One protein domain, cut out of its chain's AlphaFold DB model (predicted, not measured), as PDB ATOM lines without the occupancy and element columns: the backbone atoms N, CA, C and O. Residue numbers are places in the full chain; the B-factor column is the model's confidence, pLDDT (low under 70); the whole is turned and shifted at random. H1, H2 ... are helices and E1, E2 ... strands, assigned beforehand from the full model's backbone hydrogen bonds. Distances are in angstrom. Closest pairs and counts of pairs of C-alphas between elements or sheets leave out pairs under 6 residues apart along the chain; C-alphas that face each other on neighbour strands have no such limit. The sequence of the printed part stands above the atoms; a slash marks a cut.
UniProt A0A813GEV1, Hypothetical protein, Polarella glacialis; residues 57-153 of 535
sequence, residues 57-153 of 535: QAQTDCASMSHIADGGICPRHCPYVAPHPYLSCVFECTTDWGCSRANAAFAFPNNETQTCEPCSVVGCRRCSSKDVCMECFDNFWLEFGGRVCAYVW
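What this domain is: This is residues 57 to 153 of the 535 residues of the protein "Hypothetical protein" of Polarella glacialis (UniProt A0A813GEV1). Four small antiparallel sheets stand in a row along the longest axis: a sheet of three strands, E1 - E3 - E2, at one end, then the hairpins E4 and E5, E6 and E7, and E8 and E9. H2 packs over the three-stranded sheet, only just over E2, and H1 only grazes that sheet. The printed part has 97 residues, with named elements in the order E1, H1, E2, E3, H2, E4, E5, E6, E7, E8, E9; under half of the residues are in them, and the class is mostly strand. It is compact by its radius of gyration of the C-alphas, 13.8 A, yet elongated, with spans of 41 by 24 by 20 A.

How they stand to each other: E1, residues 57 to 59, is the antiparallel neighbour of E3, residues 90 to 94, with N 58 and O 91 2.9 A apart. H1, residues 65 to 68, only grazes this sheet. E2, residues 80 to 83, forms a hairpin with E3, with N 94 and O 80 2.8 A apart. E1, H1 and E2 form a split strand-helix-strand unit, two strands running the same way with E3 between them, and its crossover is right-handed. H2, residues 99 to 102, is on the sheet at a height over the sheet of 8.2 A and only just over E2, with 3 of its C-alphas falling there. Each helix is too short for an O i to N i+4 pair, and its one O i to N i+3 pair is within hydrogen-bond range. E4, residues 108 to 110, and E5, residues 115 to 117, form a hairpin, with N 117 and O 108 2.8 A apart. The closest C-alphas of E2 and E5 are those of Val 81 and Thr 115, 4.7 A apart. E6, residues 124 to 129, and E7, residues 132 to 136, form a hairpin, with N 125 and O 135 2.7 A apart. The closest C-alphas of E4 and E6 are those of Phe 108 and Cys 127, 5.2 A apart. E8, residues 140 to 143, and E9, residues 148 to 151, form a hairpin, with N 141 and O 150 2.9 A apart. The closest C-alphas of E7 and E9 are those of Cys 136 and Cys 149, 5.9 A apart.

Where its parts are: E1 begins at C-alpha 57 (103.222, 133.058, 150.315). E3 is 13.1 A long, E6 11.1 A and E7 10.4 A. E9 ends at C-alpha 151 (72.052, 136.965, 150.132).

The domain as a whole: The two C-alphas farthest apart, those of Gly 71 and Trp 153, are 44.3 A apart. The printed part has no cut. The link from H1 to E2, 11 residues, is long. Mean pLDDT of the printed part is 89.8; residues 69 and 153 are under 70.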
ATOM      1  N   GLN A  57     103.404 132.811 148.889       91.25
ATOM      2  CA  GLN A  57     103.222 133.058 150.315       91.25
ATOM      3  C   GLN A  57     104.578 133.210 151.000       91.25
ATOM      4  O   GLN A  57     105.488 132.411 150.785       91.25
ATOM      5  N   ALA A  58     104.694 134.216 151.857       89.19
ATOM      6  CA  ALA A  58     105.877 134.461 152.662       89.19
ATOM      7  C   ALA A  58     105.487 134.666 154.121       89.19
ATOM      8  O   ALA A  58     104.483 135.311 154.424       89.19
ATOM      9  N   GLN A  59     106.309 134.134 155.022       89.00
ATOM     10  CA  GLN A  59     106.218 134.412 156.449       89.00
ATOM     11  C   GLN A  59     107.265 135.434 156.846       89.00
ATOM     12  O   GLN A  59     108.431 135.330 156.464       89.00
ATOM     13  N   THR A  60     106.839 136.394 157.649       85.25
ATOM     14  CA  THR A  60     107.703 137.422 158.231       85.25
ATOM     15  C   THR A  60     107.451 137.513 159.725       85.25
ATOM     16  O   THR A  60     106.568 136.846 160.261       85.25
ATOM     17  N   ASP A  61     108.242 138.300 160.436       83.44
ATOM     18  CA  ASP A  61     107.902 138.699 161.790       83.44
ATOM     19  C   ASP A  61     106.717 139.676 161.749       83.44
ATOM     20  O   ASP A  61     106.700 140.643 160.996       83.44
ATOM     21  N   CYS A  62     105.696 139.453 162.581       79.56
ATOM     22  CA  CYS A  62     104.495 140.302 162.605       79.56
ATOM     23  C   CYS A  62     104.797 141.800 162.821       79.56
ATOM     24  O   CYS A  62     103.957 142.639 162.505       79.56
ATOM     25  N   ALA A  63     105.970 142.135 163.367       78.50
ATOM     26  CA  ALA A  63     106.417 143.508 163.564       78.50
ATOM     27  C   ALA A  63     106.841 144.202 162.256       78.50
ATOM     28  O   ALA A  63     106.681 145.416 162.147       78.50
ATOM     29  N   SER A  64     107.345 143.467 161.259       77.06
ATOM     30  CA  SER A  64     107.808 144.054 159.996       77.06
ATOM     31  C   SER A  64     106.696 144.236 158.966       77.06
ATOM     32  O   SER A  64     106.872 145.022 158.039       77.06
ATOM     33  N   MET A  65     105.529 143.605 159.142       74.81
ATOM     34  CA  MET A  65     104.418 143.661 158.180       74.81
ATOM     35  C   MET A  65     104.027 145.080 157.738       74.81
ATOM     36  O   MET A  65     103.711 145.281 156.568       74.81
ATOM     37  N   SER A  66     104.074 146.073 158.631       70.88
ATOM     38  CA  SER A  66     103.779 147.469 158.274       70.88
ATOM     39  C   SER A  66     104.857 148.113 157.400       70.88
ATOM     40  O   SER A  66     104.549 148.990 156.606       70.88
ATOM     41  N   HIS A  67     106.111 147.677 157.522       76.69
ATOM     42  CA  HIS A  67     107.235 148.175 156.726       76.69
ATOM     43  C   HIS A  67     107.359 147.472 155.369       76.69
ATOM     44  O   HIS A  67     107.953 148.018 154.440       76.69
ATOM     45  N   ILE A  68     106.785 146.271 155.236       75.81
ATOM     46  CA  ILE A  68     106.848 145.466 154.009       75.81
ATOM     47  C   ILE A  68     106.144 146.155 152.840       75.81
ATOM     48  O   ILE A  68     106.613 146.069 151.702       75.81
ATOM     49  N   ALA A  69     105.055 146.864 153.124       68.12
ATOM     50  CA  ALA A  69     104.281 147.554 152.104       68.12
ATOM     51  C   ALA A  69     105.010 148.794 151.546       68.12
ATOM     52  O   ALA A  69     104.962 149.051 150.344       68.12
ATOM     53  N   ASP A  70     105.796 149.483 152.380       74.75
ATOM     54  CA  ASP A  70     106.617 150.629 151.966       74.75
ATOM     55  C   ASP A  70     107.904 150.204 151.224       74.75
ATOM     56  O   ASP A  70     108.485 150.977 150.459       74.75
ATOM     57  N   GLY A  71     108.369 148.969 151.452       71.56
ATOM     58  CA  GLY A  71     109.683 148.475 151.024       71.56
ATOM     59  C   GLY A  71     109.771 147.902 149.605       71.56
ATOM     60  O   GLY A  71     110.863 147.533 149.174       71.56
ATOM     61  N   GLY A  72     108.661 147.800 148.864       78.69
ATOM     62  CA  GLY A  72     108.670 147.274 147.490       78.69
ATOM     63  C   GLY A  72     109.017 145.782 147.383       78.69
ATOM     64  O   GLY A  72     109.592 145.352 146.382       78.69
ATOM     65  N   ILE A  73     108.683 144.995 148.412       87.50
ATOM     66  CA  ILE A  73     108.899 143.537 148.447       87.50
ATOM     67  C   ILE A  73     108.069 142.822 147.372       87.50
ATOM     68  O   ILE A  73     108.530 141.849 146.764       87.50
ATOM     69  N   CYS A  74     106.865 143.331 147.109       92.38
ATOM     70  CA  CYS A  74     106.009 142.829 146.050       92.38
ATOM     71  C   CYS A  74     106.393 143.414 144.680       92.38
ATOM     72  O   CYS A  74     106.710 144.603 144.557       92.38
ATOM     73  N   PRO A  75     106.364 142.606 143.608       93.38
ATOM     74  CA  PRO A  75     106.746 143.058 142.283       93.38
ATOM     75  C   PRO A  75     105.698 144.024 141.715       93.38
ATOM     76  O   PRO A  75     104.506 143.921 141.986       93.38
ATOM     77  N   ARG A  76     106.121 144.937 140.829       93.06
ATOM     78  CA  ARG A  76     105.260 146.015 140.287       93.06
ATOM     79  C   ARG A  76     103.960 145.549 139.612       93.06
ATOM     80  O   ARG A  76     103.049 146.355 139.465       93.06
ATOM     81  N   HIS A  77     103.881 144.298 139.157       95.19
ATOM     82  CA  HIS A  77     102.678 143.750 138.521       95.19
ATOM     83  C   HIS A  77     101.636 143.223 139.526       95.19
ATOM     84  O   HIS A  77     100.491 143.015 139.138       95.19
ATOM     85  N   CYS A  78     102.003 143.050 140.798       95.88
ATOM     86  CA  CYS A  78     101.087 142.770 141.901       95.88
ATOM     87  C   CYS A  78     101.588 143.437 143.182       95.88
ATOM     88  O   CYS A  78     102.194 142.785 144.030       95.88
ATOM     89  N   PRO A  79     101.378 144.758 143.296       95.31
ATOM     90  CA  PRO A  79     101.983 145.555 144.351       95.31
ATOM     91  C   PRO A  79     101.308 145.374 145.715       95.31
ATOM     92  O   PRO A  79     101.836 145.885 146.693       95.31
ATOM     93  N   TYR A  80     100.162 144.688 145.806       95.62
ATOM     94  CA  TYR A  80      99.398 144.624 147.049       95.62
ATOM     95  C   TYR A  80      99.834 143.459 147.926       95.62
ATOM     96  O   TYR A  80      99.960 142.331 147.455       95.62
ATOM     97  N   VAL A  81      99.979 143.716 149.220       95.44
ATOM     98  CA  VAL A  81     100.211 142.683 150.233       95.44
ATOM     99  C   VAL A  81      98.868 142.224 150.800       95.44
ATOM    100  O   VAL A  81      98.160 143.013 151.429       95.44
ATOM    101  N   ALA A  82      98.516 140.953 150.602       95.50
ATOM    102  CA  ALA A  82      97.324 140.345 151.183       95.50
ATOM    103  C   ALA A  82      97.692 139.472 152.391       95.50
ATOM    104  O   ALA A  82      98.382 138.466 152.213       95.50
ATOM    105  N   PRO A  83      97.238 139.805 153.614       94.25
ATOM    106  CA  PRO A  83      97.479 138.956 154.775       94.25
ATOM    107  C   PRO A  83      96.761 137.619 154.608       94.25
ATOM    108  O   PRO A  83      95.632 137.568 154.115       94.25
ATOM    109  N   HIS A  84      97.378 136.534 155.059       93.12
ATOM    110  CA  HIS A  84      96.754 135.219 155.035       93.12
ATOM    111  C   HIS A  84      95.548 135.188 155.996       93.12
ATOM    112  O   HIS A  84      95.643 135.699 157.114       93.12
ATOM    113  N   PRO A  85      94.406 134.579 155.620       83.94
ATOM    114  CA  PRO A  85      93.192 134.587 156.446       83.94
ATOM    115  C   PRO A  85      93.334 133.885 157.800       83.94
ATOM    116  O   PRO A  85      92.560 134.170 158.712       83.94
ATOM    117  N   TYR A  86      94.299 132.972 157.934       80.19
ATOM    118  CA  TYR A  86      94.404 132.090 159.102       80.19
ATOM    119  C   TYR A  86      95.761 132.118 159.807       80.19
ATOM    120  O   TYR A  86      95.859 131.653 160.937       80.19
ATOM    121  N   LEU A  87      96.808 132.631 159.155       85.56
ATOM    122  CA  LEU A  87      98.174 132.571 159.673       85.56
ATOM    123  C   LEU A  87      98.669 133.992 159.905       85.56
ATOM    124  O   LEU A  87      98.825 134.769 158.964       85.56
ATOM    125  N   SER A  88      98.893 134.337 161.171       84.12
ATOM    126  CA  SER A  88      99.498 135.616 161.528       84.12
ATOM    127  C   SER A  88     100.900 135.715 160.927       84.12
ATOM    128  O   SER A  88     101.633 134.730 160.873       84.12
ATOM    129  N   CYS A  89     101.268 136.913 160.480       88.75
ATOM    130  CA  CYS A  89     102.559 137.207 159.856       88.75
ATOM    131  C   CYS A  89     102.849 136.484 158.520       88.75
ATOM    132  O   CYS A  89     103.968 136.578 158.012       88.75
ATOM    133  N   VAL A  90     101.866 135.792 157.933       91.56
ATOM    134  CA  VAL A  90     101.956 135.239 156.573       91.56
ATOM    135  C   VAL A  90     101.161 136.125 155.626       91.56
ATOM    136  O   VAL A  90     100.051 136.553 155.950       91.56
ATOM    137  N   PHE A  91     101.709 136.399 154.449       94.12
ATOM    138  CA  PHE A  91     101.037 137.168 153.404       94.12
ATOM    139  C   PHE A  91     101.400 136.647 152.016       94.12
ATOM    140  O   PHE A  91     102.360 135.898 151.856       94.12
ATOM    141  N   GLU A  92     100.649 137.075 151.008       95.06
ATOM    142  CA  GLU A  92     100.995 136.895 149.599       95.06
ATOM    143  C   GLU A  92     100.945 138.227 148.845       95.06
ATOM    144  O   GLU A  92     100.135 139.106 149.152       95.06
ATOM    145  N   CYS A  93     101.807 138.378 147.840       95.88
ATOM    146  CA  CYS A  93     101.742 139.505 146.913       95.88
ATOM    147  C   CYS A  93     100.657 139.254 145.863       95.88
ATOM    148  O   CYS A  93     100.653 138.212 145.208       95.88
ATOM    149  N   THR A  94      99.741 140.199 145.670       96.25
ATOM    150  CA  THR A  94      98.563 140.018 144.821       96.25
ATOM    151  C   THR A  94      98.197 141.286 144.046       96.25
ATOM    152  O   THR A  94      98.747 142.372 144.245       96.25
ATOM    153  N   THR A  95      97.321 141.133 143.062       96.50
ATOM    154  CA  THR A  95      96.790 142.239 142.256       96.50
ATOM    155  C   THR A  95      95.623 142.923 142.974       96.50
ATOM    156  O   THR A  95      95.092 142.408 143.954       96.50
ATOM    157  N   ASP A  96      95.159 144.062 142.454       95.12
ATOM    158  CA  ASP A  96      93.991 144.778 142.991       95.12
ATOM    159  C   ASP A  96      92.735 143.886 143.071       95.12
ATOM    160  O   ASP A  96      92.001 143.896 144.056       95.12
ATOM    161  N   TRP A  97      92.509 143.064 142.045       93.12
ATOM    162  CA  TRP A  97      91.423 142.084 141.991       93.12
ATOM    163  C   TRP A  97      91.714 140.813 142.796       93.12
ATOM    164  O   TRP A  97      90.803 140.034 143.080       93.12
ATOM    165  N   GLY A  98      92.980 140.578 143.137       94.75
ATOM    166  CA  GLY A  98      93.437 139.397 143.846       94.75
ATOM    167  C   GLY A  98      93.307 139.495 145.367       94.75
ATOM    168  O   GLY A  98      93.321 138.451 146.013       94.75
ATOM    169  N   CYS A  99      93.100 140.690 145.939       96.12
ATOM    170  CA  CYS A  99      92.931 140.884 147.387       96.12
ATOM    171  C   CYS A  99      91.841 139.979 147.989       96.12
ATOM    172  O   CYS A  99      92.096 139.254 148.945       96.12
ATOM    173  N   SER A 100      90.648 139.925 147.387       92.56
ATOM    174  CA  SER A 100      89.551 139.082 147.888       92.56
ATOM    175  C   SER A 100      89.726 137.590 147.617       92.56
ATOM    176  O   SER A 100      89.133 136.766 148.314       92.56
ATOM    177  N   ARG A 101      90.535 137.233 146.612       91.31
ATOM    178  CA  ARG A 101      90.894 135.843 146.314       91.31
ATOM    179  C   ARG A 101      91.911 135.313 147.321       91.31
ATOM    180  O   ARG A 101      91.763 134.184 147.772       91.31
ATOM    181  N   ALA A 102      92.904 136.135 147.652       92.12
ATOM    182  CA  ALA A 102      93.918 135.859 148.660       92.12
ATOM    183  C   ALA A 102      93.285 135.763 150.054       92.12
ATOM    184  O   ALA A 102      93.514 134.817 150.806       92.12
ATOM    185  N   ASN A 103      92.438 136.742 150.383       92.81
ATOM    186  CA  ASN A 103      91.735 136.800 151.650       92.81
ATOM    187  C   ASN A 103      90.416 137.573 151.517       92.81
ATOM    188  O   ASN A 103      90.392 138.801 151.458       92.81
ATOM    189  N   ALA A 104      89.292 136.854 151.546       86.94
ATOM    190  CA  ALA A 104      87.962 137.447 151.408       86.94
ATOM    191  C   ALA A 104      87.626 138.489 152.495       86.94
ATOM    192  O   ALA A 104      86.782 139.351 152.259       86.94
ATOM    193  N   ALA A 105      88.274 138.440 153.667       87.19
ATOM    194  CA  ALA A 105      88.087 139.451 154.706       87.19
ATOM    195  C   ALA A 105      88.807 140.769 154.377       87.19
ATOM    196  O   ALA A 105      88.367 141.818 154.835       87.19
ATOM    197  N   PHE A 106      89.862 140.725 153.557       93.94
ATOM    198  CA  PHE A 106      90.698 141.861 153.166       93.94
ATOM    199  C   PHE A 106      90.524 142.170 151.674       93.94
ATOM    200  O   PHE A 106      91.467 142.178 150.895       93.94
ATOM    201  N   ALA A 107      89.278 142.382 151.250       93.62
ATOM    202  CA  ALA A 107      88.921 142.562 149.844       93.62
ATOM    203  C   ALA A 107      89.207 143.969 149.274       93.62
ATOM    204  O   ALA A 107      88.980 144.184 148.081       93.62
ATOM    205  N   PHE A 108      89.644 144.937 150.091       97.38
ATOM    206  CA  PHE A 108      89.845 146.324 149.663       97.38
ATOM    207  C   PHE A 108      91.328 146.610 149.348       97.38
ATOM    208  O   PHE A 108      92.137 146.651 150.270       97.38
ATOM    209  N   PRO A 109      91.716 146.829 148.079       96.38
ATOM    210  CA  PRO A 109      93.086 147.209 147.734       96.38
ATOM    211  C   PRO A 109      93.329 148.691 148.056       96.38
ATOM    212  O   PRO A 109      92.851 149.570 147.335       96.38
ATOM    213  N   ASN A 110      94.069 148.993 149.128       95.56
ATOM    214  CA  ASN A 110      94.408 150.377 149.454       95.56
ATOM    215  C   ASN A 110      95.617 150.840 148.620       95.56
ATOM    216  O   ASN A 110      96.735 150.355 148.789       95.56
ATOM    217  N   ASN A 111      95.393 151.794 147.713       94.06
ATOM    218  CA  ASN A 111      96.433 152.339 146.834       94.06
ATOM    219  C   ASN A 111      97.494 153.166 147.575       94.06
ATOM    220  O   ASN A 111      98.590 153.338 147.046       94.06
ATOM    221  N   GLU A 112      97.168 153.711 148.752       92.81
ATOM    222  CA  GLU A 112      98.087 154.546 149.533       92.81
ATOM    223  C   GLU A 112      99.099 153.688 150.290       92.81
ATOM    224  O   GLU A 112     100.291 153.977 150.259       92.81
ATOM    225  N   THR A 113      98.628 152.615 150.924       92.62
ATOM    226  CA  THR A 113      99.463 151.718 151.731       92.62
ATOM    227  C   THR A 113      99.968 150.509 150.955       92.62
ATOM    228  O   THR A 113     100.813 149.793 151.465       92.62
ATOM    229  N   GLN A 114      99.431 150.231 149.761       94.31
ATOM    230  CA  GLN A 114      99.687 148.998 149.002       94.31
ATOM    231  C   GLN A 114      99.408 147.715 149.811       94.31
ATOM    232  O   GLN A 114      99.984 146.656 149.567       94.31
ATOM    233  N   THR A 115      98.476 147.775 150.762       93.94
ATOM    234  CA  THR A 115      98.000 146.612 151.523       93.94
ATOM    235  C   THR A 115      96.539 146.339 151.210       93.94
ATOM    236  O   THR A 115      95.730 147.259 151.082       93.94
ATOM    237  N   CYS A 116      96.179 145.062 151.123       96.12
ATOM    238  CA  CYS A 116      94.783 144.665 151.127       96.12
ATOM    239  C   CYS A 116      94.223 144.879 152.540       96.12
ATOM    240  O   CYS A 116      94.732 144.325 153.514       96.12
ATOM    241  N   GLU A 117      93.192 145.704 152.652       96.00
ATOM    242  CA  GLU A 117      92.533 146.115 153.886       96.00
ATOM    243  C   GLU A 117      91.146 145.474 154.031       96.00
ATOM    244  O   GLU A 117      90.541 145.044 153.038       96.00
ATOM    245  N   PRO A 118      90.609 145.407 155.263       95.06
ATOM    246  CA  PRO A 118      89.292 144.849 155.487       95.06
ATOM    247  C   PRO A 118      88.204 145.724 154.875       95.06
ATOM    248  O   PRO A 118      88.145 146.935 155.103       95.06
ATOM    249  N   CYS A 119      87.310 145.083 154.132       94.44
ATOM    250  CA  CYS A 119      86.119 145.732 153.609       94.44
ATOM    251  C   CYS A 119      84.971 145.591 154.611       94.44
ATOM    252  O   CYS A 119      84.708 144.489 155.094       94.44
ATOM    253  N   SER A 120      84.280 146.686 154.933       94.25
ATOM    254  CA  SER A 120      83.214 146.669 155.946       94.25
ATOM    255  C   SER A 120      81.905 146.043 155.441       94.25
ATOM    256  O   SER A 120      81.024 145.717 156.238       94.25
ATOM    257  N   VAL A 121      81.784 145.815 154.127       93.31
ATOM    258  CA  VAL A 121      80.601 145.216 153.501       93.31
ATOM    259  C   VAL A 121      80.731 143.693 153.438       93.31
ATOM    260  O   VAL A 121      81.467 143.136 152.621       93.31
ATOM    261  N   VAL A 122      79.968 143.002 154.287       89.31
ATOM    262  CA  VAL A 122      79.903 141.532 154.332       89.31
ATOM    263  C   VAL A 122      79.411 140.973 152.995       89.31
ATOM    264  O   VAL A 122      78.424 141.458 152.452       89.31
ATOM    265  N   GLY A 123      80.075 139.938 152.471       87.25
ATOM    266  CA  GLY A 123      79.708 139.307 151.195       87.25
ATOM    267  C   GLY A 123      80.203 140.058 149.954       87.25
ATOM    268  O   GLY A 123      79.843 139.688 148.833       87.25
ATOM    269  N   CYS A 124      81.040 141.084 150.130       93.62
ATOM    270  CA  CYS A 124      81.644 141.797 149.021       93.62
ATOM    271  C   CYS A 124      82.869 141.075 148.451       93.62
ATOM    272  O   CYS A 124      83.819 140.770 149.169       93.62
ATOM    273  N   ARG A 125      82.869 140.849 147.135       93.44
ATOM    274  CA  ARG A 125      83.996 140.289 146.384       93.44
ATOM    275  C   ARG A 125      84.995 141.362 145.962       93.44
ATOM    276  O   ARG A 125      86.186 141.081 145.904       93.44
ATOM    277  N   ARG A 126      84.549 142.577 145.647       94.31
ATOM    278  CA  ARG A 126      85.433 143.687 145.261       94.31
ATOM    279  C   ARG A 126      84.918 144.995 145.829       94.31
ATOM    280  O   ARG A 126      83.803 145.393 145.502       94.31
ATOM    281  N   CYS A 127      85.730 145.683 146.624       95.69
ATOM    282  CA  CYS A 127      85.337 146.945 147.249       95.69
ATOM    283  C   CYS A 127      85.881 148.141 146.465       95.69
ATOM    284  O   CYS A 127      87.049 148.152 146.082       95.69
ATOM    285  N   SER A 128      85.025 149.132 146.192       94.94
ATOM    286  CA  SER A 128      85.433 150.400 145.567       94.94
ATOM    287  C   SER A 128      85.963 151.391 146.600       94.94
ATOM    288  O   SER A 128      86.833 152.202 146.300       94.94
ATOM    289  N   SER A 129      85.451 151.308 147.827       95.81
ATOM    290  CA  SER A 129      85.961 151.989 149.014       95.81
ATOM    291  C   SER A 129      85.771 151.077 150.223       95.81
ATOM    292  O   SER A 129      85.070 150.069 150.124       95.81
ATOM    293  N   LYS A 130      86.342 151.448 151.371       94.81
ATOM    294  CA  LYS A 130      86.220 150.681 152.618       94.81
ATOM    295  C   LYS A 130      84.774 150.295 152.964       94.81
ATOM    296  O   LYS A 130      84.560 149.190 153.454       94.81
ATOM    297  N   ASP A 131      83.811 151.166 152.643       96.62
ATOM    298  CA  ASP A 131      82.390 151.021 152.990       96.62
ATOM    299  C   ASP A 131      81.448 150.828 151.793       96.62
ATOM    300  O   ASP A 131      80.224 150.878 151.942       96.62
ATOM    301  N   VAL A 132      81.990 150.631 150.588       96.94
ATOM    302  CA  VAL A 132      81.180 150.449 149.378       96.94
ATOM    303  C   VAL A 132      81.707 149.280 148.564       96.94
ATOM    304  O   VAL A 132      82.828 149.288 148.054       96.94
ATOM    305  N   CYS A 133      80.845 148.286 148.405       96.69
ATOM    306  CA  CYS A 133      81.047 147.148 147.542       96.69
ATOM    307  C   CYS A 133      80.752 147.490 146.082       96.69
ATOM    308  O   CYS A 133      79.717 148.072 145.758       96.69
ATOM    309  N   MET A 134      81.655 147.090 145.194       96.25
ATOM    310  CA  MET A 134      81.503 147.185 143.745       96.25
ATOM    311  C   MET A 134      80.907 145.904 143.152       96.25
ATOM    312  O   MET A 134      80.078 145.976 142.250       96.25
ATOM    313  N   GLU A 135      81.323 144.740 143.654       95.25
ATOM    314  CA  GLU A 135      80.876 143.425 143.187       95.25
ATOM    315  C   GLU A 135      80.698 142.499 144.393       95.25
ATOM    316  O   GLU A 135      81.635 142.323 145.171       95.25
ATOM    317  N   CYS A 136      79.514 141.911 144.564       94.12
ATOM    318  CA  CYS A 136      79.272 140.908 145.601       94.12
ATOM    319  C   CYS A 136      79.738 139.513 145.143       94.12
ATOM    320  O   CYS A 136      79.924 139.273 143.952       94.12
ATOM    321  N   PHE A 137      79.921 138.578 146.079       89.19
ATOM    322  CA  PHE A 137      80.130 137.165 145.735       89.19
ATOM    323  C   PHE A 137      78.897 136.555 145.045       89.19
ATOM    324  O   PHE A 137      77.786 137.078 145.148       89.19
ATOM    325  N   ASP A 138      79.076 135.417 144.369       86.56
ATOM    326  CA  ASP A 138      77.971 134.703 143.725       86.56
ATOM    327  C   ASP A 138      76.831 134.426 144.722       86.56
ATOM    328  O   ASP A 138      77.055 134.014 145.863       86.56
ATOM    329  N   ASN A 139      75.588 134.617 144.269       82.12
ATOM    330  CA  ASN A 139      74.360 134.524 145.075       82.12
ATOM    331  C   ASN A 139      74.158 135.637 146.118       82.12
ATOM    332  O   ASN A 139      73.257 135.534 146.953       82.12
ATOM    333  N   PHE A 140      74.937 136.710 146.047       87.00
ATOM    334  CA  PHE A 140      74.627 137.971 146.705       87.00
ATOM    335  C   PHE A 140      74.278 139.021 145.649       87.00
ATOM    336  O   PHE A 140      74.893 139.064 144.583       87.00
ATOM    337  N   TRP A 141      73.298 139.875 145.929       91.81
ATOM    338  CA  TRP A 141      73.024 141.049 145.103       91.81
ATOM    339  C   TRP A 141      73.396 142.326 145.848       91.81
ATOM    340  O   TRP A 141      73.397 142.390 147.079       91.81
ATOM    341  N   LEU A 142      73.727 143.350 145.071       94.31
ATOM    342  CA  LEU A 142      74.151 144.647 145.572       94.31
ATOM    343  C   LEU A 142      72.914 145.471 145.961       94.31
ATOM    344  O   LEU A 142      72.066 145.754 145.116       94.31
ATOM    345  N   GLU A 143      72.818 145.883 147.220       93.31
ATOM    346  CA  GLU A 143      71.767 146.769 147.728       93.31
ATOM    347  C   GLU A 143      72.349 148.091 148.244       93.31
ATOM    348  O   GLU A 143      73.549 148.227 148.501       93.31
ATOM    349  N   PHE A 144      71.486 149.106 148.368       93.06
ATOM    350  CA  PHE A 144      71.828 150.425 148.918       93.06
ATOM    351  C   PHE A 144      73.066 151.076 148.277       93.06
ATOM    352  O   PHE A 144      73.880 151.704 148.957       93.06
ATOM    353  N   GLY A 145      73.227 150.906 146.960       94.06
ATOM    354  CA  GLY A 145      74.365 151.455 146.219       94.06
ATOM    355  C   GLY A 145      75.712 150.842 146.612       94.06
ATOM    356  O   GLY A 145      76.725 151.527 146.531       94.06
ATOM    357  N   GLY A 146      75.723 149.587 147.075       94.62
ATOM    358  CA  GLY A 146      76.940 148.850 147.417       94.62
ATOM    359  C   GLY A 146      77.256 148.797 148.901       94.62
ATOM    360  O   GLY A 146      78.241 148.180 149.282       94.62
ATOM    361  N   ARG A 147      76.435 149.397 149.763       95.44
ATOM    362  CA  ARG A 147      76.668 149.349 151.216       95.44
ATOM    363  C   ARG A 147      76.325 147.998 151.838       95.44
ATOM    364  O   ARG A 147      76.776 147.711 152.940       95.44
ATOM    365  N   VAL A 148      75.517 147.186 151.155       91.62
ATOM    366  CA  VAL A 148      75.106 145.861 151.627       91.62
ATOM    367  C   VAL A 148      75.096 144.890 150.452       91.62
ATOM    368  O   VAL A 148      74.521 145.188 149.406       91.62
ATOM    369  N   CYS A 149      75.707 143.721 150.632       90.94
ATOM    370  CA  CYS A 149      75.491 142.567 149.767       90.94
ATOM    371  C   CYS A 149      74.483 141.646 150.456       90.94
ATOM    372  O   CYS A 149      74.806 141.003 151.455       90.94
ATOM    373  N   ALA A 150      73.252 141.599 149.947       84.56
ATOM    374  CA  ALA A 150      72.193 140.769 150.512       84.56
ATOM    375  C   ALA A 150      72.186 139.392 149.840       84.56
ATOM    376  O   ALA A 150      72.344 139.270 148.624       84.56
ATOM    377  N   TYR A 151      72.039 138.333 150.639       80.50
ATOM    378  CA  TYR A 151      72.052 136.965 150.132       80.50
ATOM    379  C   TYR A 151      70.704 136.605 149.494       80.50
ATOM    380  O   TYR A 151      69.670 136.648 150.158       80.50
ATOM    381  N   VAL A 152      70.723 136.152 148.237       71.62
ATOM    382  CA  VAL A 152      69.537 135.853 147.400       71.62
ATOM    383  C   VAL A 152      68.559 134.859 148.050       71.62
ATOM    384  O   VAL A 152      67.374 134.813 147.716       71.62
ATOM    385  N   TRP A 153      69.039 134.016 148.964       57.50
ATOM    386  CA  TRP A 153      68.232 132.946 149.553       57.50
ATOM    387  C   TRP A 153      67.422 133.390 150.774       57.50
ATOM    388  O   TRP A 153      66.456 132.709 151.105       57.50
TER     389      TRP A 153